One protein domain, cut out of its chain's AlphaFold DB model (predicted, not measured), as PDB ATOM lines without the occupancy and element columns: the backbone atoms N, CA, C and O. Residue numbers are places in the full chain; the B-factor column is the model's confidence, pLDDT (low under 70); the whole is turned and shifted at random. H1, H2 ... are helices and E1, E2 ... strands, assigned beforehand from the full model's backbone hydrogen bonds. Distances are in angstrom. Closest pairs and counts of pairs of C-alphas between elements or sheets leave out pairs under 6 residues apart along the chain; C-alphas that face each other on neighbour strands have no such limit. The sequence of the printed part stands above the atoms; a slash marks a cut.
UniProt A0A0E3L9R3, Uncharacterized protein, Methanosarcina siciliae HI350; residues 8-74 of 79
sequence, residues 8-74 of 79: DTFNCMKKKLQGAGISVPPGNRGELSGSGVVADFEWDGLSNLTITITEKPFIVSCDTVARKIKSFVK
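AT A GLANCE: This is residues 8 to 74 of the 79 residues of an uncharacterized protein of Methanosarcina siciliae HI350 (UniProt A0A0E3L9R3). A small wall of three antiparallel strands has two helices over one face and its other face bare. H2 runs slantwise over the sheet, H1 only grazes it near E1, and the last turn of H2 meets H1 at a steep angle. The printed part has 67 residues, with two named helices and three named strands in the order H1 E1 E2 E3 H2; the class is mixed, helices and strands, and the sheet's order is E1 - E2 - E3. It is compact, with a radius of gyration of the C-alphas of 11.2 A, and elongated, spanning 34 by 20 by 19 A.

HOW THE PARTS SIT: E1 (residues 29 to 34), E2 (37 to 43) and E3 (49 to 55) form a meander, each strand the antiparallel neighbour of the one before. The sheet is only just strongly twisted, with C-alphas up to 4.3 A off its best plane. In the hairpin of E1 and E2, N 32 and O 39 are 2.7 A apart, within hydrogen-bond range. In the hairpin of E2 and E3, N 40 and O 52 are 2.8 A apart, also within range. H2 (62 to 74) is on the sheet at a height of 8.8 A, over E2, at 45 degrees to it on the local plane. H1 (8 to 19) only grazes the sheet with residues 10 to 18. Residues 72 to 73 of H2 touch H1, the closest C-alphas being those of Met 13 and Phe 72, 5.6 A apart; the helices run opposite ways at a steep tilt of 56 degrees. In H1 and H2 every O i to N i+4 pair is within hydrogen-bond range.

IN THESE COORDINATES: E2 is 19.2 A long, E3 18.6 A, H2 18.1 A, H1 16.4 A and E1 16.3 A. H1 begins at C-alpha 8 (18.722, -17.175, -5.923), and H2 ends at C-alpha 74 (7.266, -16.674, -1.503).

THE WHOLE: The two C-alphas farthest apart, those of Leu 46 and Ile 59, are 34.8 A apart. The printed part has no cut and no long link, and no printed residue is under 70 in pLDDT.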
ATOM      1  N   ASP A   8      19.015 -18.601  -6.116       95.19
ATOM      2  CA  ASP A   8      18.722 -17.175  -5.923       95.19
ATOM      3  C   ASP A   8      17.603 -16.940  -4.908       95.19
ATOM      4  O   ASP A   8      17.735 -16.086  -4.026       95.19
ATOM      5  N   THR A   9      16.543 -17.753  -4.946       94.94
ATOM      6  CA  THR A   9      15.476 -17.720  -3.937       94.94
ATOM      7  C   THR A   9      16.022 -18.068  -2.555       94.94
ATOM      8  O   THR A   9      15.694 -17.384  -1.583       94.94
ATOM      9  N   PHE A  10      16.887 -19.081  -2.451       95.12
ATOM     10  CA  PHE A  10      17.523 -19.455  -1.187       95.12
ATOM     11  C   PHE A  10      18.386 -18.312  -0.628       95.12
ATOM     12  O   PHE A  10      18.234 -17.922   0.532       95.12
ATOM     13  N   ASN A  11      19.235 -17.699  -1.456       95.25
ATOM     14  CA  ASN A  11      20.062 -16.565  -1.042       95.25
ATOM     15  C   ASN A  11      19.239 -15.323  -0.680       95.25
ATOM     16  O   ASN A  11      19.539 -14.662   0.318       95.25
ATOM     17  N   CYS A  12      18.200 -15.009  -1.453       95.62
ATOM     18  CA  CYS A  12      17.261 -13.934  -1.141       95.62
ATOM     19  C   CYS A  12      16.583 -14.170   0.216       95.62
ATOM     20  O   CYS A  12      16.538 -13.263   1.051       95.62
ATOM     21  N   MET A  13      16.130 -15.401   0.480       94.44
ATOM     22  CA  MET A  13      15.494 -15.764   1.745       94.44
ATOM     23  C   MET A  13      16.453 -15.550   2.923       94.44
ATOM     24  O   MET A  13      16.066 -14.910   3.901       94.44
ATOM     25  N   LYS A  14      17.715 -15.996   2.820       94.56
ATOM     26  CA  LYS A  14      18.724 -15.764   3.872       94.56
ATOM     27  C   LYS A  14      18.918 -14.274   4.165       94.56
ATOM     28  O   LYS A  14      18.923 -13.884   5.328       94.56
ATOM     29  N   LYS A  15      19.001 -13.433   3.128       94.88
ATOM     30  CA  LYS A  15      19.124 -11.972   3.289       94.88
ATOM     31  C   LYS A  15      17.907 -11.358   3.985       94.88
ATOM     32  O   LYS A  15      18.072 -10.501   4.848       94.88
ATOM     33  N   LYS A  16      16.688 -11.792   3.647       93.62
ATOM     34  CA  LYS A  16      15.460 -11.314   4.310       93.62
ATOM     35  C   LYS A  16      15.386 -11.735   5.778       93.62
ATOM     36  O   LYS A  16      14.994 -10.920   6.606       93.62
ATOM     37  N   LEU A  17      15.790 -12.965   6.100       92.94
ATOM     38  CA  LEU A  17      15.896 -13.433   7.487       92.94
ATOM     39  C   LEU A  17      16.892 -12.570   8.277       92.94
ATOM     40  O   LEU A  17      16.533 -12.036   9.324       92.94
ATOM     41  N   GLN A  18      18.089 -12.341   7.729       94.25
ATOM     42  CA  GLN A  18      19.100 -11.461   8.331       94.25
ATOM     43  C   GLN A  18      18.579 -10.031   8.530       94.25
ATOM     44  O   GLN A  18      18.722  -9.469   9.614       94.25
ATOM     45  N   GLY A  19      17.901  -9.461   7.529       92.94
ATOM     46  CA  GLY A  19      17.267  -8.143   7.632       92.94
ATOM     47  C   GLY A  19      16.135  -8.071   8.667       92.94
ATOM     48  O   GLY A  19      15.841  -6.993   9.175       92.94
ATOM     49  N   ALA A  20      15.526  -9.208   9.017       90.56
ATOM     50  CA  ALA A  20      14.537  -9.326  10.088       90.56
ATOM     51  C   ALA A  20      15.166  -9.578  11.476       90.56
ATOM     52  O   ALA A  20      14.434  -9.832  12.432       90.56
ATOM     53  N   GLY A  21      16.498  -9.519  11.595       91.12
ATOM     54  CA  GLY A  21      17.221  -9.751  12.849       91.12
ATOM     55  C   GLY A  21      17.401 -11.229  13.206       91.12
ATOM     56  O   GLY A  21      17.673 -11.542  14.363       91.12
ATOM     57  N   ILE A  22      17.234 -12.139  12.241       93.31
ATOM     58  CA  ILE A  22      17.457 -13.576  12.423       93.31
ATOM     59  C   ILE A  22      18.889 -13.897  11.994       93.31
ATOM     60  O   ILE A  22      19.292 -13.604  10.868       93.31
ATOM     61  N   SER A  23      19.658 -14.513  12.886       95.56
ATOM     62  CA  SER A  23      20.986 -15.028  12.574       95.56
ATOM     63  C   SER A  23      20.872 -16.164  11.564       95.56
ATOM     64  O   SER A  23      20.063 -17.076  11.737       95.56
ATOM     65  N   VAL A  24      21.673 -16.097  10.500       95.25
ATOM     66  CA  VAL A  24      21.741 -17.133   9.463       95.25
ATOM     67  C   VAL A  24      23.210 -17.386   9.121       95.25
ATOM     68  O   VAL A  24      23.853 -16.475   8.581       95.25
ATOM     69  N   PRO A  25      23.761 -18.580   9.408       95.00
ATOM     70  CA  PRO A  25      25.131 -18.926   9.067       95.00
ATOM     71  C   PRO A  25      25.318 -19.084   7.547       95.00
ATOM     72  O   PRO A  25      24.354 -19.261   6.792       95.00
ATOM     73  N   PRO A  26      26.571 -19.014   7.065       93.94
ATOM     74  CA  PRO A  26      26.884 -19.284   5.669       93.94
ATOM     75  C   PRO A  26      26.650 -20.759   5.304       93.94
ATOM     76  O   PRO A  26      26.533 -21.632   6.158       93.94
ATOM     77  N   GLY A  27      26.648 -21.038   3.999       95.81
ATOM     78  CA  GLY A  27      26.498 -22.389   3.461       95.81
ATOM     79  C   GLY A  27      25.047 -22.822   3.257       95.81
ATOM     80  O   GLY A  27      24.134 -21.996   3.136       95.81
ATOM     81  N   ASN A  28      24.886 -24.142   3.164       97.38
ATOM     82  CA  ASN A  28      23.634 -24.811   2.816       97.38
ATOM     83  C   ASN A  28      22.931 -25.429   4.025       97.38
ATOM     84  O   ASN A  28      21.806 -25.886   3.892       97.38
ATOM     85  N   ARG A  29      23.564 -25.440   5.198       97.38
ATOM     86  CA  ARG A  29      22.973 -25.968   6.425       97.38
ATOM     87  C   ARG A  29      23.445 -25.192   7.641       97.38
ATOM     88  O   ARG A  29      24.552 -24.652   7.620       97.38
ATOM     89  N   GLY A  30      22.647 -25.201   8.697       96.62
ATOM     90  CA  GLY A  30      23.008 -24.621   9.984       96.62
ATOM     91  C   GLY A  30      21.793 -24.177  10.781       96.62
ATOM     92  O   GLY A  30      20.658 -24.448  10.401       96.62
ATOM     93  N   GLU A  31      22.046 -23.465  11.868       97.31
ATOM     94  CA  GLU A  31      21.011 -22.994  12.783       97.31
ATOM     95  C   GLU A  31      20.569 -21.562  12.438       97.31
ATOM     96  O   GLU A  31      21.390 -20.658  12.286       97.31
ATOM     97  N   LEU A  32      19.262 -21.352  12.327       94.44
ATOM     98  CA  LEU A  32      18.587 -20.060  12.315       94.44
ATOM     99  C   LEU A  32      18.190 -19.713  13.748       94.44
ATOM    100  O   LEU A  32      17.496 -20.499  14.394       94.44
ATOM    101  N   SER A  33      18.534 -18.520  14.227       94.56
ATOM    102  CA  SER A  33      18.123 -18.082  15.565       94.56
ATOM    103  C   SER A  33      17.725 -16.611  15.600       94.56
ATOM    104  O   SER A  33      18.396 -15.741  15.046       94.56
ATOM    105  N   GLY A  34      16.587 -16.314  16.225       91.75
ATOM    106  CA  GLY A  34      16.067 -14.950  16.330       91.75
ATOM    107  C   GLY A  34      14.674 -14.901  16.948       91.75
ATOM    108  O   GLY A  34      13.900 -15.848  16.844       91.75
ATOM    109  N   SER A  35      14.347 -13.797  17.626       87.44
ATOM    110  CA  SER A  35      13.033 -13.592  18.270       87.44
ATOM    111  C   SER A  35      12.597 -14.738  19.208       87.44
ATOM    112  O   SER A  35      11.405 -15.006  19.357       87.44
ATOM    113  N   GLY A  36      13.564 -15.426  19.830       89.81
ATOM    114  CA  GLY A  36      13.333 -16.573  20.717       89.81
ATOM    115  C   GLY A  36      12.982 -17.888  20.009       89.81
ATOM    116  O   GLY A  36      12.615 -18.845  20.683       89.81
ATOM    117  N   VAL A  37      13.061 -17.938  18.677       92.50
ATOM    118  CA  VAL A  37      12.900 -19.155  17.872       92.50
ATOM    119  C   VAL A  37      14.275 -19.636  17.417       92.50
ATOM    120  O   VAL A  37      15.086 -18.827  16.962       92.50
ATOM    121  N   VAL A  38      14.497 -20.946  17.507       95.06
ATOM    122  CA  VAL A  38      15.667 -21.641  16.957       95.06
ATOM    123  C   VAL A  38      15.175 -22.698  15.973       95.06
ATOM    124  O   VAL A  38      14.170 -23.375  16.220       95.06
ATOM    125  N   ALA A  39      15.826 -22.801  14.820       95.19
ATOM    126  CA  ALA A  39      15.488 -23.789  13.808       95.19
ATOM    127  C   ALA A  39      16.708 -24.199  12.988       95.19
ATOM    128  O   ALA A  39      17.449 -23.341  12.531       95.19
ATOM    129  N   ASP A  40      16.857 -25.480  12.691       96.94
ATOM    130  CA  ASP A  40      17.848 -25.945  11.725       96.94
ATOM    131  C   ASP A  40      17.332 -25.769  10.300       96.94
ATOM    132  O   ASP A  40      16.153 -26.010  10.024       96.94
ATOM    133  N   PHE A  41      18.209 -25.392   9.374       96.25
ATOM    134  CA  PHE A  41      17.936 -25.437   7.943       96.25
ATOM    135  C   PHE A  41      18.915 -26.356   7.217       96.25
ATOM    136  O   PHE A  41      20.081 -26.473   7.590       96.25
ATOM    137  N   GLU A  42      18.437 -26.952   6.129       97.75
ATOM    138  CA  GLU A  42      19.238 -27.686   5.156       97.75
ATOM    139  C   GLU A  42      18.683 -27.439   3.752       97.75
ATOM    140  O   GLU A  42      17.500 -27.649   3.489       97.75
ATOM    141  N   TRP A  43      19.542 -26.983   2.852       97.25
ATOM    142  CA  TRP A  43      19.270 -26.815   1.436       97.25
ATOM    143  C   TRP A  43      20.116 -27.811   0.645       97.25
ATOM    144  O   TRP A  43      21.331 -27.889   0.823       97.25
ATOM    145  N   ASP A  44      19.490 -28.569  -0.247       96.31
ATOM    146  CA  ASP A  44      20.136 -29.667  -0.979       96.31
ATOM    147  C   ASP A  44      21.133 -29.213  -2.062       96.31
ATOM    148  O   ASP A  44      21.791 -30.041  -2.688       96.31
ATOM    149  N   GLY A  45      21.257 -27.905  -2.303       94.75
ATOM    150  CA  GLY A  45      22.090 -27.357  -3.375       94.75
ATOM    151  C   GLY A  45      21.384 -27.246  -4.728       94.75
ATOM    152  O   GLY A  45      21.975 -26.718  -5.668       94.75
ATOM    153  N   LEU A  46      20.143 -27.727  -4.835       94.62
ATOM    154  CA  LEU A  46      19.385 -27.807  -6.080       94.62
ATOM    155  C   LEU A  46      18.055 -27.059  -5.974       94.62
ATOM    156  O   LEU A  46      17.832 -26.084  -6.690       94.62
ATOM    157  N   SER A  47      17.148 -27.525  -5.115       94.75
ATOM    158  CA  SER A  47      15.780 -26.997  -5.049       94.75
ATOM    159  C   SER A  47      14.996 -27.323  -3.775       94.75
ATOM    160  O   SER A  47      13.873 -26.834  -3.625       94.75
ATOM    161  N   ASN A  48      15.530 -28.135  -2.864       95.88
ATOM    162  CA  ASN A  48      14.814 -28.569  -1.668       95.88
ATOM    163  C   ASN A  48      15.388 -27.889  -0.432       95.88
ATOM    164  O   ASN A  48      16.577 -27.994  -0.149       95.88
ATOM    165  N   LEU A  49      14.519 -27.208   0.316       95.00
ATOM    166  CA  LEU A  49      14.838 -26.570   1.587       95.00
ATOM    167  C   LEU A  49      14.027 -27.222   2.710       95.00
ATOM    168  O   LEU A  49      12.791 -27.159   2.742       95.00
ATOM    169  N   THR A  50      14.725 -27.801   3.672       96.25
ATOM    170  CA  THR A  50      14.162 -28.302   4.923       96.25
ATOM    171  C   THR A  50      14.459 -27.301   6.026       96.25
ATOM    172  O   THR A  50      15.576 -26.813   6.135       96.25
ATOM    173  N   ILE A  51      13.442 -26.973   6.827       94.25
ATOM    174  CA  ILE A  51      13.599 -26.178   8.043       94.25
ATOM    175  C   ILE A  51      12.887 -26.918   9.170       94.25
ATOM    176  O   ILE A  51      11.712 -27.276   9.019       94.25
ATOM    177  N   THR A  52      13.592 -27.122  10.275       95.31
ATOM    178  CA  THR A  52      13.145 -27.873  11.447       95.31
ATOM    179  C   THR A  52      13.207 -26.959  12.657       95.31
ATOM    180  O   THR A  52      14.284 -26.567  13.080       95.31
ATOM    181  N   ILE A  53      12.052 -26.599  13.215       93.38
ATOM    182  CA  ILE A  53      11.992 -25.770  14.426       93.38
ATOM    183  C   ILE A  53      12.425 -26.629  15.615       93.38
ATOM    184  O   ILE A  53      11.780 -27.639  15.896       93.38
ATOM    185  N   THR A  54      13.485 -26.217  16.304       94.75
ATOM    186  CA  THR A  54      14.038 -26.909  17.476       94.75
ATOM    187  C   THR A  54      13.559 -26.263  18.770       94.75
ATOM    188  O   THR A  54      13.173 -26.966  19.701       94.75
ATOM    189  N   GLU A  55      13.469 -24.931  18.801       94.81
ATOM    190  CA  GLU A  55      13.005 -24.176  19.964       94.81
ATOM    191  C   GLU A  55      12.044 -23.057  19.562       94.81
ATOM    192  O   GLU A  55      12.178 -22.422  18.513       94.81
ATOM    193  N   LYS A  56      11.047 -22.792  20.412       93.25
ATOM    194  CA  LYS A  56      10.130 -21.660  20.243       93.25
ATOM    195  C   LYS A  56       9.568 -21.191  21.586       93.25
ATOM    196  O   LYS A  56       9.353 -22.022  22.473       93.25
ATOM    197  N   PRO A  57       9.182 -19.910  21.716       91.69
ATOM    198  CA  PRO A  57       8.450 -19.449  22.886       91.69
ATOM    199  C   PRO A  57       7.090 -20.151  22.982       91.69
ATOM    200  O   PRO A  57       6.443 -20.423  21.966       91.69
ATOM    201  N   PHE A  58       6.605 -20.397  24.201       87.81
ATOM    202  CA  PHE A  58       5.313 -21.063  24.417       87.81
ATOM    203  C   PHE A  58       4.142 -20.315  23.752       87.81
ATOM    204  O   PHE A  58       3.255 -20.938  23.176       87.81
ATOM    205  N   ILE A  59       4.198 -18.978  23.751       88.25
ATOM    206  CA  ILE A  59       3.183 -18.089  23.165       88.25
ATOM    207  C   ILE A  59       3.153 -18.092  21.626       88.25
ATOM    208  O   ILE A  59       2.199 -17.594  21.032       88.25
ATOM    209  N   VAL A  60       4.187 -18.623  20.963       88.31
ATOM    210  CA  VAL A  60       4.277 -18.667  19.498       88.31
ATOM    211  C   VAL A  60       3.937 -20.075  19.022       88.31
ATOM    212  O   VAL A  60       4.524 -21.054  19.474       88.31
ATOM    213  N   SER A  61       3.003 -20.213  18.086       91.19
ATOM    214  CA  SER A  61       2.687 -21.509  17.477       91.19
ATOM    215  C   SER A  61       3.676 -21.866  16.361       91.19
ATOM    216  O   SER A  61       4.218 -20.987  15.688       91.19
ATOM    217  N   CYS A  62       3.874 -23.167  16.111       88.12
ATOM    218  CA  CYS A  62       4.665 -23.620  14.959       88.12
ATOM    219  C   CYS A  62       4.067 -23.127  13.632       88.12
ATOM    220  O   CYS A  62       4.811 -22.811  12.711       88.12
ATOM    221  N   ASP A  63       2.736 -23.006  13.549       90.88
ATOM    222  CA  ASP A  63       2.042 -22.461  12.378       90.88
ATOM    223  C   ASP A  63       2.434 -21.001  12.096       90.88
ATOM    224  O   ASP A  63       2.720 -20.649  10.952       90.88
ATOM    225  N   THR A  64       2.519 -20.157  13.128       90.88
ATOM    226  CA  THR A  64       2.953 -18.761  12.970       90.88
ATOM    227  C   THR A  64       4.381 -18.687  12.430       90.88
ATOM    228  O   THR A  64       4.645 -17.933  11.490       90.88
ATOM    229  N   VAL A  65       5.293 -19.502  12.973       90.06
ATOM    230  CA  VAL A  65       6.683 -19.582  12.489       90.06
ATOM    231  C   VAL A  65       6.719 -20.068  11.038       90.06
ATOM    232  O   VAL A  65       7.330 -19.426  10.182       90.06
ATOM    233  N   ALA A  66       6.000 -21.150  10.727       89.06
ATOM    234  CA  ALA A  66       5.933 -21.720   9.386       89.06
ATOM    235  C   ALA A  66       5.359 -20.729   8.362       89.06
ATOM    236  O   ALA A  66       5.905 -20.598   7.264       89.06
ATOM    237  N   ARG A  67       4.305 -19.977   8.713       90.88
ATOM    238  CA  ARG A  67       3.739 -18.917   7.861       90.88
ATOM    239  C   ARG A  67       4.748 -17.814   7.578       90.88
ATOM    240  O   ARG A  67       4.842 -17.368   6.437       90.88
ATOM    241  N   LYS A  68       5.521 -17.395   8.583       89.62
ATOM    242  CA  LYS A  68       6.540 -16.355   8.408       89.62
ATOM    243  C   LYS A  68       7.651 -16.812   7.462       89.62
ATOM    244  O   LYS A  68       7.955 -16.104   6.506       89.62
ATOM    245  N   ILE A  69       8.183 -18.017   7.670       88.94
ATOM    246  CA  ILE A  69       9.191 -18.624   6.785       88.94
ATOM    247  C   ILE A  69       8.641 -18.757   5.359       88.94
ATOM    248  O   ILE A  69       9.296 -18.361   4.397       88.94
ATOM    249  N   LYS A  70       7.404 -19.246   5.213       90.50
ATOM    250  CA  LYS A  70       6.732 -19.367   3.913       90.50
ATOM    251  C   LYS A  70       6.578 -18.016   3.209       90.50
ATOM    252  O   LYS A  70       6.716 -17.971   1.989       90.50
ATOM    253  N   SER A  71       6.320 -16.932   3.948       91.88
ATOM    254  CA  SER A  71       6.282 -15.570   3.393       91.88
ATOM    255  C   SER A  71       7.620 -15.201   2.768       91.88
ATOM    256  O   SER A  71       7.651 -14.816   1.605       91.88
ATOM    257  N   PHE A  72       8.729 -15.410   3.485       90.56
ATOM    258  CA  PHE A  72      10.061 -15.097   2.964       90.56
ATOM    259  C   PHE A  72      10.403 -15.896   1.706       90.56
ATOM    260  O   PHE A  72      10.905 -15.321   0.743       90.56
ATOM    261  N   VAL A  73      10.087 -17.196   1.683       90.81
ATOM    262  CA  VAL A  73      10.286 -18.027   0.485       90.81
ATOM    263  C   VAL A  73       9.455 -17.491  -0.679       90.81
ATOM    264  O   VAL A  73       9.993 -17.313  -1.765       90.81
ATOM    265  N   LYS A  74       8.168 -17.185  -0.460       91.00
ATOM    266  CA  LYS A  74       7.266 -16.674  -1.503       91.00
ATOM    267  C   LYS A  74       7.710 -15.314  -2.043       91.00
ATOM    268  O   LYS A  74       7.666 -15.106  -3.246       91.00
TER     269      LYS A  74